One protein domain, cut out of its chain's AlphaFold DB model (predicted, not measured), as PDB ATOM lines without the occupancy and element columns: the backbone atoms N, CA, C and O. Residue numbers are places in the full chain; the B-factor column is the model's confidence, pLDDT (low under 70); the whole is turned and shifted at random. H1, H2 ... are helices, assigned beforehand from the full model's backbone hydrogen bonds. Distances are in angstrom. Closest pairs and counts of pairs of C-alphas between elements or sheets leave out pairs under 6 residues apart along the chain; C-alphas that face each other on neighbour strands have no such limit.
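AT A GLANCE: This is residues 353 to 424 of the 712 residues of the protein "DNA helicase" of Acholeplasma oculi (UniProt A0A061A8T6). One long helix, H3, pairs with the shorter H2 in a helical hairpin, and H1 and H4 are set crosswise to H3. The 72 printed residues hold four named helices, H1 to H4 in chain order, and no named strand: all helix. The whole is compact, radius of gyration of the C-alphas 11.6 A, spanning 30 by 30 by 17 A.

IN THESE COORDINATES: H3, residues 388 to 405, is 25.9 A long. H2 is residues 373 to 381. H1, residues 353 to 363, begins at C-alpha (220.567, 227.182, 188.994). H4, residues 410 to 418, ends at C-alpha (219.997, 241.077, 194.558).

HOW THE PARTS SIT: H3 is the hub. Its residues 391 to 395 touch H2 at a shallow tilt of 10 degrees, opposite ways; the closest C-alphas, Leu 381 and Gln 391, are 6.3 A apart. Its residues 390 to 394 touch H1, only just about perpendicular at 71 degrees; the closest C-alphas, Ala 353 and Asp 390, are 4.9 A apart. H3 and H4 only just touch, with 3 pairs of C-alphas within 8 A, the closest Phe 401 and Phe 413 at 6.9 A. Each O i to N i+4 pair in H1, H2, H3 and H4 is within hydrogen-bond range.

THE WHOLE: The printed part has no cut and no long link. The pLDDT is under 70 in 24 residues, among them 362 to 371 and 383 to 390.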
ATOM      1  N   ALA A 353     221.853 226.603 189.379       64.56
ATOM      2  CA  ALA A 353     220.567 227.182 188.994       64.56
ATOM      3  C   ALA A 353     220.498 228.696 189.233       64.56
ATOM      4  O   ALA A 353     220.129 229.457 188.334       64.56
ATOM      5  N   PHE A 354     220.862 229.143 190.438       68.62
ATOM      6  CA  PHE A 354     220.831 230.555 190.805       68.62
ATOM      7  C   PHE A 354     221.881 231.346 190.020       68.62
ATOM      8  O   PHE A 354     221.579 232.396 189.453       68.62
ATOM      9  N   LEU A 355     223.100 230.813 189.890       68.88
ATOM     10  CA  LEU A 355     224.148 231.429 189.072       68.88
ATOM     11  C   LEU A 355     223.756 231.507 187.588       68.88
ATOM     12  O   LEU A 355     224.036 232.515 186.931       68.88
ATOM     13  N   ALA A 356     223.077 230.486 187.060       67.44
ATOM     14  CA  ALA A 356     222.529 230.501 185.708       67.44
ATOM     15  C   ALA A 356     221.453 231.583 185.556       67.44
ATOM     16  O   ALA A 356     221.560 232.400 184.641       67.44
ATOM     17  N   LEU A 357     220.478 231.658 186.472       72.19
ATOM     18  CA  LEU A 357     219.470 232.725 186.516       72.19
ATOM     19  C   LEU A 357     220.134 234.108 186.488       72.19
ATOM     20  O   LEU A 357     219.777 234.950 185.663       72.19
ATOM     21  N   MET A 358     221.153 234.322 187.321       71.75
ATOM     22  CA  MET A 358     221.861 235.600 187.391       71.75
ATOM     23  C   MET A 358     222.624 235.931 186.110       71.75
ATOM     24  O   MET A 358     222.627 237.080 185.669       71.75
ATOM     25  N   LYS A 359     223.229 234.929 185.466       69.94
ATOM     26  CA  LYS A 359     223.866 235.092 184.157       69.94
ATOM     27  C   LYS A 359     222.854 235.492 183.081       69.94
ATOM     28  O   LYS A 359     223.190 236.302 182.219       69.94
ATOM     29  N   TYR A 360     221.629 234.970 183.124       70.56
ATOM     30  CA  TYR A 360     220.570 235.373 182.192       70.56
ATOM     31  C   TYR A 360     220.072 236.790 182.444       70.56
ATOM     32  O   TYR A 360     219.898 237.542 181.488       70.56
ATOM     33  N   VAL A 361     219.899 237.170 183.712       70.69
ATOM     34  CA  VAL A 361     219.573 238.551 184.086       70.69
ATOM     35  C   VAL A 361     220.649 239.519 183.572       70.69
ATOM     36  O   VAL A 361     220.309 240.552 183.002       70.69
ATOM     37  N   ASP A 362     221.936 239.167 183.686       67.50
ATOM     38  CA  ASP A 362     223.055 239.984 183.180       67.50
ATOM     39  C   ASP A 362     223.078 240.093 181.641       67.50
ATOM     40  O   ASP A 362     223.391 241.147 181.085       67.50
ATOM     41  N   GLN A 363     222.700 239.022 180.933       66.88
ATOM     42  CA  GLN A 363     222.624 238.994 179.466       66.88
ATOM     43  C   GLN A 363     221.438 239.783 178.888       66.88
ATOM     44  O   GLN A 363     221.399 240.020 177.679       66.88
ATOM     45  N   TYR A 364     220.482 240.206 179.718       63.44
ATOM     46  CA  TYR A 364     219.297 240.929 179.268       63.44
ATOM     47  C   TYR A 364     219.642 242.394 178.911       63.44
ATOM     48  O   TYR A 364     220.094 243.184 179.747       63.44
ATOM     49  N   GLU A 365     219.502 242.770 177.633       56.53
ATOM     50  CA  GLU A 365     219.978 244.052 177.087       56.53
ATOM     51  C   GLU A 365     219.114 245.285 177.436       56.53
ATOM     52  O   GLU A 365     217.907 245.206 177.652       56.53
ATOM     53  N   LYS A 366     219.742 246.476 177.398       51.00
ATOM     54  CA  LYS A 366     219.149 247.803 177.687       51.00
ATOM     55  C   LYS A 366     217.860 248.149 176.926       51.00
ATOM     56  O   LYS A 366     217.121 249.008 177.400       51.00
ATOM     57  N   ASN A 367     217.589 247.516 175.787       48.47
ATOM     58  CA  ASN A 367     216.420 247.822 174.955       48.47
ATOM     59  C   ASN A 367     215.168 246.998 175.313       48.47
ATOM     60  O   ASN A 367     214.118 247.239 174.725       48.47
ATOM     61  N   ASP A 368     215.263 246.075 176.279       54.50
ATOM     62  CA  ASP A 368     214.232 245.068 176.563       54.50
ATOM     63  C   ASP A 368     213.664 245.112 177.992       54.50
ATOM     64  O   ASP A 368     212.857 244.270 178.354       54.50
ATOM     65  N   TYR A 369     213.981 246.118 178.816       52.00
ATOM     66  CA  TYR A 369     213.365 246.260 180.153       52.00
ATOM     67  C   TYR A 369     211.862 246.609 180.133       52.00
ATOM     68  O   TYR A 369     211.254 246.725 181.192       52.00
ATOM     69  N   ASN A 370     211.268 246.781 178.946       51.75
ATOM     70  CA  ASN A 370     209.813 246.799 178.758       51.75
ATOM     71  C   ASN A 370     209.214 245.385 178.658       51.75
ATOM     72  O   ASN A 370     207.990 245.252 178.650       51.75
ATOM     73  N   LYS A 371     210.044 244.342 178.539       58.59
ATOM     74  CA  LYS A 371     209.595 242.952 178.557       58.59
ATOM     75  C   LYS A 371     209.186 242.559 179.965       58.59
ATOM     76  O   LYS A 371     209.838 242.901 180.950       58.59
ATOM     77  N   SER A 372     208.079 241.838 180.039       73.94
ATOM     78  CA  SER A 372     207.519 241.375 181.305       73.94
ATOM     79  C   SER A 372     208.429 240.341 181.981       73.94
ATOM     80  O   SER A 372     209.154 239.606 181.306       73.94
ATOM     81  N   LEU A 373     208.349 240.214 183.312       81.25
ATOM     82  CA  LEU A 373     208.979 239.115 184.061       81.25
ATOM     83  C   LEU A 373     208.674 237.744 183.429       81.25
ATOM     84  O   LEU A 373     209.545 236.883 183.334       81.25
ATOM     85  N   PHE A 374     207.461 237.582 182.899       79.25
ATOM     86  CA  PHE A 374     207.026 236.400 182.163       79.25
ATOM     87  C   PHE A 374     207.914 236.072 180.950       79.25
ATOM     88  O   PHE A 374     208.266 234.913 180.737       79.25
ATOM     89  N   GLU A 375     208.327 237.071 180.168       75.94
ATOM     90  CA  GLU A 375     209.208 236.862 179.014       75.94
ATOM     91  C   GLU A 375     210.618 236.437 179.430       75.94
ATOM     92  O   GLU A 375     211.212 235.580 178.768       75.94
ATOM     93  N   LEU A 376     211.146 236.979 180.537       78.12
ATOM     94  CA  LEU A 376     212.410 236.511 181.109       78.12
ATOM     95  C   LEU A 376     212.292 235.034 181.502       78.12
ATOM     96  O   LEU A 376     213.106 234.221 181.065       78.12
ATOM     97  N   VAL A 377     211.256 234.674 182.260       78.94
ATOM     98  CA  VAL A 377     211.033 233.294 182.712       78.94
ATOM     99  C   VAL A 377     210.905 232.338 181.527       78.94
ATOM    100  O   VAL A 377     211.602 231.326 181.480       78.94
ATOM    101  N   LEU A 378     210.108 232.678 180.510       77.75
ATOM    102  CA  LEU A 378     210.003 231.875 179.288       77.75
ATOM    103  C   LEU A 378     211.343 231.730 178.560       77.75
ATOM    104  O   LEU A 378     211.641 230.657 178.034       77.75
ATOM    105  N   SER A 379     212.150 232.790 178.503       75.12
ATOM    106  CA  SER A 379     213.460 232.744 177.844       75.12
ATOM    107  C   SER A 379     214.446 231.820 178.557       75.12
ATOM    108  O   SER A 379     215.271 231.196 177.896       75.12
ATOM    109  N   ILE A 380     214.331 231.700 179.882       73.19
ATOM    110  CA  ILE A 380     215.138 230.800 180.705       73.19
ATOM    111  C   ILE A 380     214.651 229.358 180.514       73.19
ATOM    112  O   ILE A 380     215.439 228.485 180.162       73.19
ATOM    113  N   LEU A 381     213.344 229.111 180.654       74.38
ATOM    114  CA  LEU A 381     212.755 227.767 180.551       74.38
ATOM    115  C   LEU A 381     212.946 227.117 179.171       74.38
ATOM    116  O   LEU A 381     213.090 225.900 179.075       74.38
ATOM    117  N   ASN A 382     212.975 227.912 178.098       72.50
ATOM    118  CA  ASN A 382     213.168 227.408 176.733       72.50
ATOM    119  C   ASN A 382     214.614 226.999 176.414       72.50
ATOM    120  O   ASN A 382     214.875 226.468 175.330       72.50
ATOM    121  N   GLN A 383     215.574 227.234 177.310       67.69
ATOM    122  CA  GLN A 383     216.954 226.835 177.067       67.69
ATOM    123  C   GLN A 383     217.162 225.374 177.444       67.69
ATOM    124  O   GLN A 383     217.190 225.004 178.615       67.69
ATOM    125  N   ALA A 384     217.371 224.549 176.418       55.69
ATOM    126  CA  ALA A 384     217.525 223.094 176.497       55.69
ATOM    127  C   ALA A 384     218.699 222.586 177.371       55.69
ATOM    128  O   ALA A 384     218.910 221.380 177.453       55.69
ATOM    129  N   LEU A 385     219.480 223.482 177.986       59.16
ATOM    130  CA  LEU A 385     220.664 223.181 178.797       59.16
ATOM    131  C   LEU A 385     220.426 223.305 180.309       59.16
ATOM    132  O   LEU A 385     221.325 222.973 181.076       59.16
ATOM    133  N   ILE A 386     219.257 223.782 180.742       64.19
ATOM    134  CA  ILE A 386     218.921 223.900 182.166       64.19
ATOM    135  C   ILE A 386     218.299 222.579 182.628       64.19
ATOM    136  O   ILE A 386     217.380 222.069 181.983       64.19
ATOM    137  N   ALA A 387     218.799 222.003 183.723       66.44
ATOM    138  CA  ALA A 387     218.214 220.787 184.272       66.44
ATOM    139  C   ALA A 387     216.775 221.061 184.741       66.44
ATOM    140  O   ALA A 387     216.454 222.149 185.214       66.44
ATOM    141  N   SER A 388     215.888 220.065 184.656       67.31
ATOM    142  CA  SER A 388     214.487 220.225 185.081       67.31
ATOM    143  C   SER A 388     214.342 220.653 186.547       67.31
ATOM    144  O   SER A 388     213.395 221.353 186.893       67.31
ATOM    145  N   MET A 389     215.288 220.262 187.406       61.03
ATOM    146  CA  MET A 389     215.331 220.667 188.812       61.03
ATOM    147  C   MET A 389     215.583 222.174 188.974       61.03
ATOM    148  O   MET A 389     214.905 222.816 189.771       61.03
ATOM    149  N   ASP A 390     216.467 222.757 188.164       69.00
ATOM    150  CA  ASP A 390     216.797 224.187 188.197       69.00
ATOM    151  C   ASP A 390     215.630 225.047 187.689       69.00
ATOM    152  O   ASP A 390     215.370 226.133 188.204       69.00
ATOM    153  N   GLN A 391     214.872 224.542 186.709       73.38
ATOM    154  CA  GLN A 391     213.664 225.207 186.210       73.38
ATOM    155  C   GLN A 391     212.594 225.357 187.299       73.38
ATOM    156  O   GLN A 391     211.967 226.412 187.394       73.38
ATOM    157  N   ASN A 392     212.416 224.333 188.142       75.31
ATOM    158  CA  ASN A 392     211.476 224.392 189.264       75.31
ATOM    159  C   ASN A 392     211.902 225.443 190.295       75.31
ATOM    160  O   ASN A 392     211.071 226.239 190.707       75.31
ATOM    161  N   ILE A 393     213.197 225.520 190.629       74.50
ATOM    162  CA  ILE A 393     213.726 226.525 191.568       74.50
ATOM    163  C   ILE A 393     213.419 227.949 191.080       74.50
ATOM    164  O   ILE A 393     213.019 228.806 191.865       74.50
ATOM    165  N   ILE A 394     213.578 228.208 189.780       76.31
ATOM    166  CA  ILE A 394     213.305 229.526 189.189       76.31
ATOM    167  C   ILE A 394     211.804 229.841 189.214       76.31
ATOM    168  O   ILE A 394     211.424 230.965 189.542       76.31
ATOM    169  N   LEU A 395     210.948 228.866 188.898       80.12
ATOM    170  CA  LEU A 395     209.496 229.028 188.987       80.12
ATOM    171  C   LEU A 395     209.034 229.278 190.426       80.12
ATOM    172  O   LEU A 395     208.219 230.171 190.645       80.12
ATOM    173  N   ASP A 396     209.593 228.554 191.393       79.06
ATOM    174  CA  ASP A 396     209.303 228.729 192.816       79.06
ATOM    175  C   ASP A 396     209.746 230.117 193.299       79.06
ATOM    176  O   ASP A 396     208.994 230.798 193.994       79.06
ATOM    177  N   LEU A 397     210.922 230.590 192.869       80.19
ATOM    178  CA  LEU A 397     211.416 231.944 193.140       80.19
ATOM    179  C   LEU A 397     210.480 233.034 192.609       80.19
ATOM    180  O   LEU A 397     210.189 234.000 193.315       80.19
ATOM    181  N   VAL A 398     210.023 232.891 191.363       84.06
ATOM    182  CA  VAL A 398     209.106 233.845 190.724       84.06
ATOM    183  C   VAL A 398     207.748 233.815 191.412       84.06
ATOM    184  O   VAL A 398     207.232 234.867 191.772       84.06
ATOM    185  N   ALA A 399     207.201 232.627 191.675       83.31
ATOM    186  CA  ALA A 399     205.941 232.474 192.393       83.31
ATOM    187  C   ALA A 399     206.021 233.065 193.808       83.31
ATOM    188  O   ALA A 399     205.093 233.738 194.256       83.31
ATOM    189  N   HIS A 400     207.147 232.865 194.498       82.94
ATOM    190  CA  HIS A 400     207.408 233.447 195.809       82.94
ATOM    191  C   HIS A 400     207.448 234.981 195.738       82.94
ATOM    192  O   HIS A 400     206.759 235.648 196.512       82.94
ATOM    193  N   PHE A 401     208.174 235.546 194.770       85.00
ATOM    194  CA  PHE A 401     208.210 236.988 194.529       85.00
ATOM    195  C   PHE A 401     206.823 237.563 194.219       85.00
ATOM    196  O   PHE A 401     206.415 238.525 194.869       85.00
ATOM    197  N   GLU A 402     206.081 236.981 193.274       84.50
ATOM    198  CA  GLU A 402     204.743 237.448 192.886       84.50
ATOM    199  C   GLU A 402     203.763 237.362 194.061       84.50
ATOM    200  O   GLU A 402     202.951 238.266 194.276       84.50
ATOM    201  N   ARG A 403     203.855 236.300 194.871       80.69
ATOM    202  CA  ARG A 403     203.031 236.131 196.073       80.69
ATOM    203  C   ARG A 403     203.308 237.219 197.107       80.69
ATOM    204  O   ARG A 403     202.351 237.785 197.637       80.69
ATOM    205  N   LEU A 404     204.581 237.503 197.384       76.94
ATOM    206  CA  LEU A 404     204.994 238.453 198.421       76.94
ATOM    207  C   LEU A 404     204.838 239.913 197.994       76.94
ATOM    208  O   LEU A 404     204.315 240.737 198.741       76.94
ATOM    209  N   THR A 405     205.304 240.252 196.796       77.44
ATOM    210  CA  THR A 405     205.337 241.639 196.312       77.44
ATOM    211  C   THR A 405     204.053 242.058 195.615       77.44
ATOM    212  O   THR A 405     203.808 243.259 195.508       77.44
ATOM    213  N   ARG A 406     203.243 241.093 195.146       76.38
ATOM    214  CA  ARG A 406     202.094 241.319 194.245       76.38
ATOM    215  C   ARG A 406     202.479 242.063 192.967       76.38
ATOM    216  O   ARG A 406     201.642 242.716 192.349       76.38
ATOM    217  N   SER A 407     203.742 241.941 192.579       80.31
ATOM    218  CA  SER A 407     204.330 242.586 191.421       80.31
ATOM    219  C   SER A 407     204.785 241.540 190.420       80.31
ATOM    220  O   SER A 407     205.182 240.437 190.785       80.31
ATOM    221  N   ASN A 408     204.734 241.909 189.147       83.00
ATOM    222  CA  ASN A 408     205.359 241.188 188.043       83.00
ATOM    223  C   ASN A 408     206.404 242.069 187.335       83.00
ATOM    224  O   ASN A 408     206.789 241.796 186.194       83.00
ATOM    225  N   ASP A 409     206.835 243.147 187.999       84.50
ATOM    226  CA  ASP A 409     207.839 244.058 187.479       84.50
ATOM    227  C   ASP A 409     209.226 243.411 187.542       84.50
ATOM    228  O   ASP A 409     209.702 242.957 188.587       84.50
ATOM    229  N   LEU A 410     209.890 243.371 186.388       83.44
ATOM    230  CA  LEU A 410     211.197 242.744 186.253       83.44
ATOM    231  C   LEU A 410     212.260 243.454 187.106       83.44
ATOM    232  O   LEU A 410     213.151 242.801 187.645       83.44
ATOM    233  N   LYS A 411     212.186 244.781 187.251       85.00
ATOM    234  CA  LYS A 411     213.175 245.536 188.027       85.00
ATOM    235  C   LYS A 411     213.025 245.270 189.518       85.00
ATOM    236  O   LYS A 411     214.037 245.100 190.197       85.00
ATOM    237  N   GLU A 412     211.795 245.199 190.023       86.12
ATOM    238  CA  GLU A 412     211.530 244.771 191.397       86.12
ATOM    239  C   GLU A 412     211.974 243.327 191.638       86.12
ATOM    240  O   GLU A 412     212.553 243.055 192.689       86.12
ATOM    241  N   PHE A 413     211.795 242.420 190.671       85.94
ATOM    242  CA  PHE A 413     212.284 241.042 190.789       85.94
ATOM    243  C   PHE A 413     213.813 240.974 190.870       85.94
ATOM    244  O   PHE A 413     214.365 240.302 191.741       85.94
ATOM    245  N   ILE A 414     214.517 241.718 190.010       82.94
ATOM    246  CA  ILE A 414     215.985 241.798 190.055       82.94
ATOM    247  C   ILE A 414     216.446 242.397 191.388       82.94
ATOM    248  O   ILE A 414     217.394 241.890 191.989       82.94
ATOM    249  N   LEU A 415     215.766 243.444 191.871       86.75
ATOM    250  CA  LEU A 415     216.054 244.047 193.169       86.75
ATOM    251  C   LEU A 415     215.871 243.032 194.301       86.75
ATOM    252  O   LEU A 415     216.774 242.882 195.116       86.75
ATOM    253  N   TYR A 416     214.749 242.309 194.307       85.19
ATOM    254  CA  TYR A 416     214.420 241.269 195.280       85.19
ATOM    255  C   TYR A 416     215.474 240.161 195.339       85.19
ATOM    256  O   TYR A 416     215.876 239.750 196.428       85.19
ATOM    257  N   ILE A 417     215.960 239.701 194.183       81.62
ATOM    258  CA  ILE A 417     217.021 238.691 194.127       81.62
ATOM    259  C   ILE A 417     218.345 239.257 194.646       81.62
ATOM    260  O   ILE A 417     219.002 238.632 195.479       81.62
ATOM    261  N   LEU A 418     218.743 240.438 194.165       80.81
ATOM    262  CA  LEU A 418     219.997 241.077 194.558       80.81
ATOM    263  C   LEU A 418     220.053 241.390 196.054       80.81
ATOM    264  O   LEU A 418     221.135 241.338 196.630       80.81
ATOM    265  N   SER A 419     218.913 241.707 196.666       80.75
ATOM    266  CA  SER A 419     218.791 241.971 198.099       80.75
ATOM    267  C   SER A 419     218.536 240.720 198.943       80.75
ATOM    268  O   SER A 419     218.264 240.864 200.130       80.75
ATOM    269  N   GLU A 420     218.539 239.521 198.349       77.94
ATOM    270  CA  GLU A 420     218.217 238.248 199.020       77.94
ATOM    271  C   GLU A 420     216.851 238.246 199.727       77.94
ATOM    272  O   GLU A 420     216.659 237.610 200.764       77.94
ATOM    273  N   GLY A 421     215.865 238.945 199.157       76.06
ATOM    274  CA  GLY A 421     214.544 239.070 199.772       76.06
ATOM    275  C   GLY A 421     213.867 237.716 200.015       76.06
ATOM    276  O   GLY A 421     213.131 237.575 200.983       76.06
ATOM    277  N   TYR A 422     214.183 236.702 199.208       75.44
ATOM    278  CA  TYR A 422     213.631 235.347 199.309       75.44
ATOM    279  C   TYR A 422     214.051 234.557 200.551       75.44
ATOM    280  O   TYR A 422     213.414 233.552 200.844       75.44
ATOM    281  N   GLN A 423     215.078 234.985 201.287       72.44
ATOM    282  CA  GLN A 423     215.491 234.335 202.541       72.44
ATOM    283  C   GLN A 423     215.059 235.105 203.788       72.44
ATOM    284  O   GLN A 423     215.121 234.588 204.900       72.44
ATOM    285  N   GLN A 424     214.649 236.359 203.616       69.75
ATOM    286  CA  GLN A 424     214.452 237.298 204.719       69.75
ATOM    287  C   GLN A 424     212.988 237.429 205.139       69.75
ATOM    288  O   GLN A 424     212.685 238.199 206.053       69.75
TER     289      GLN A 424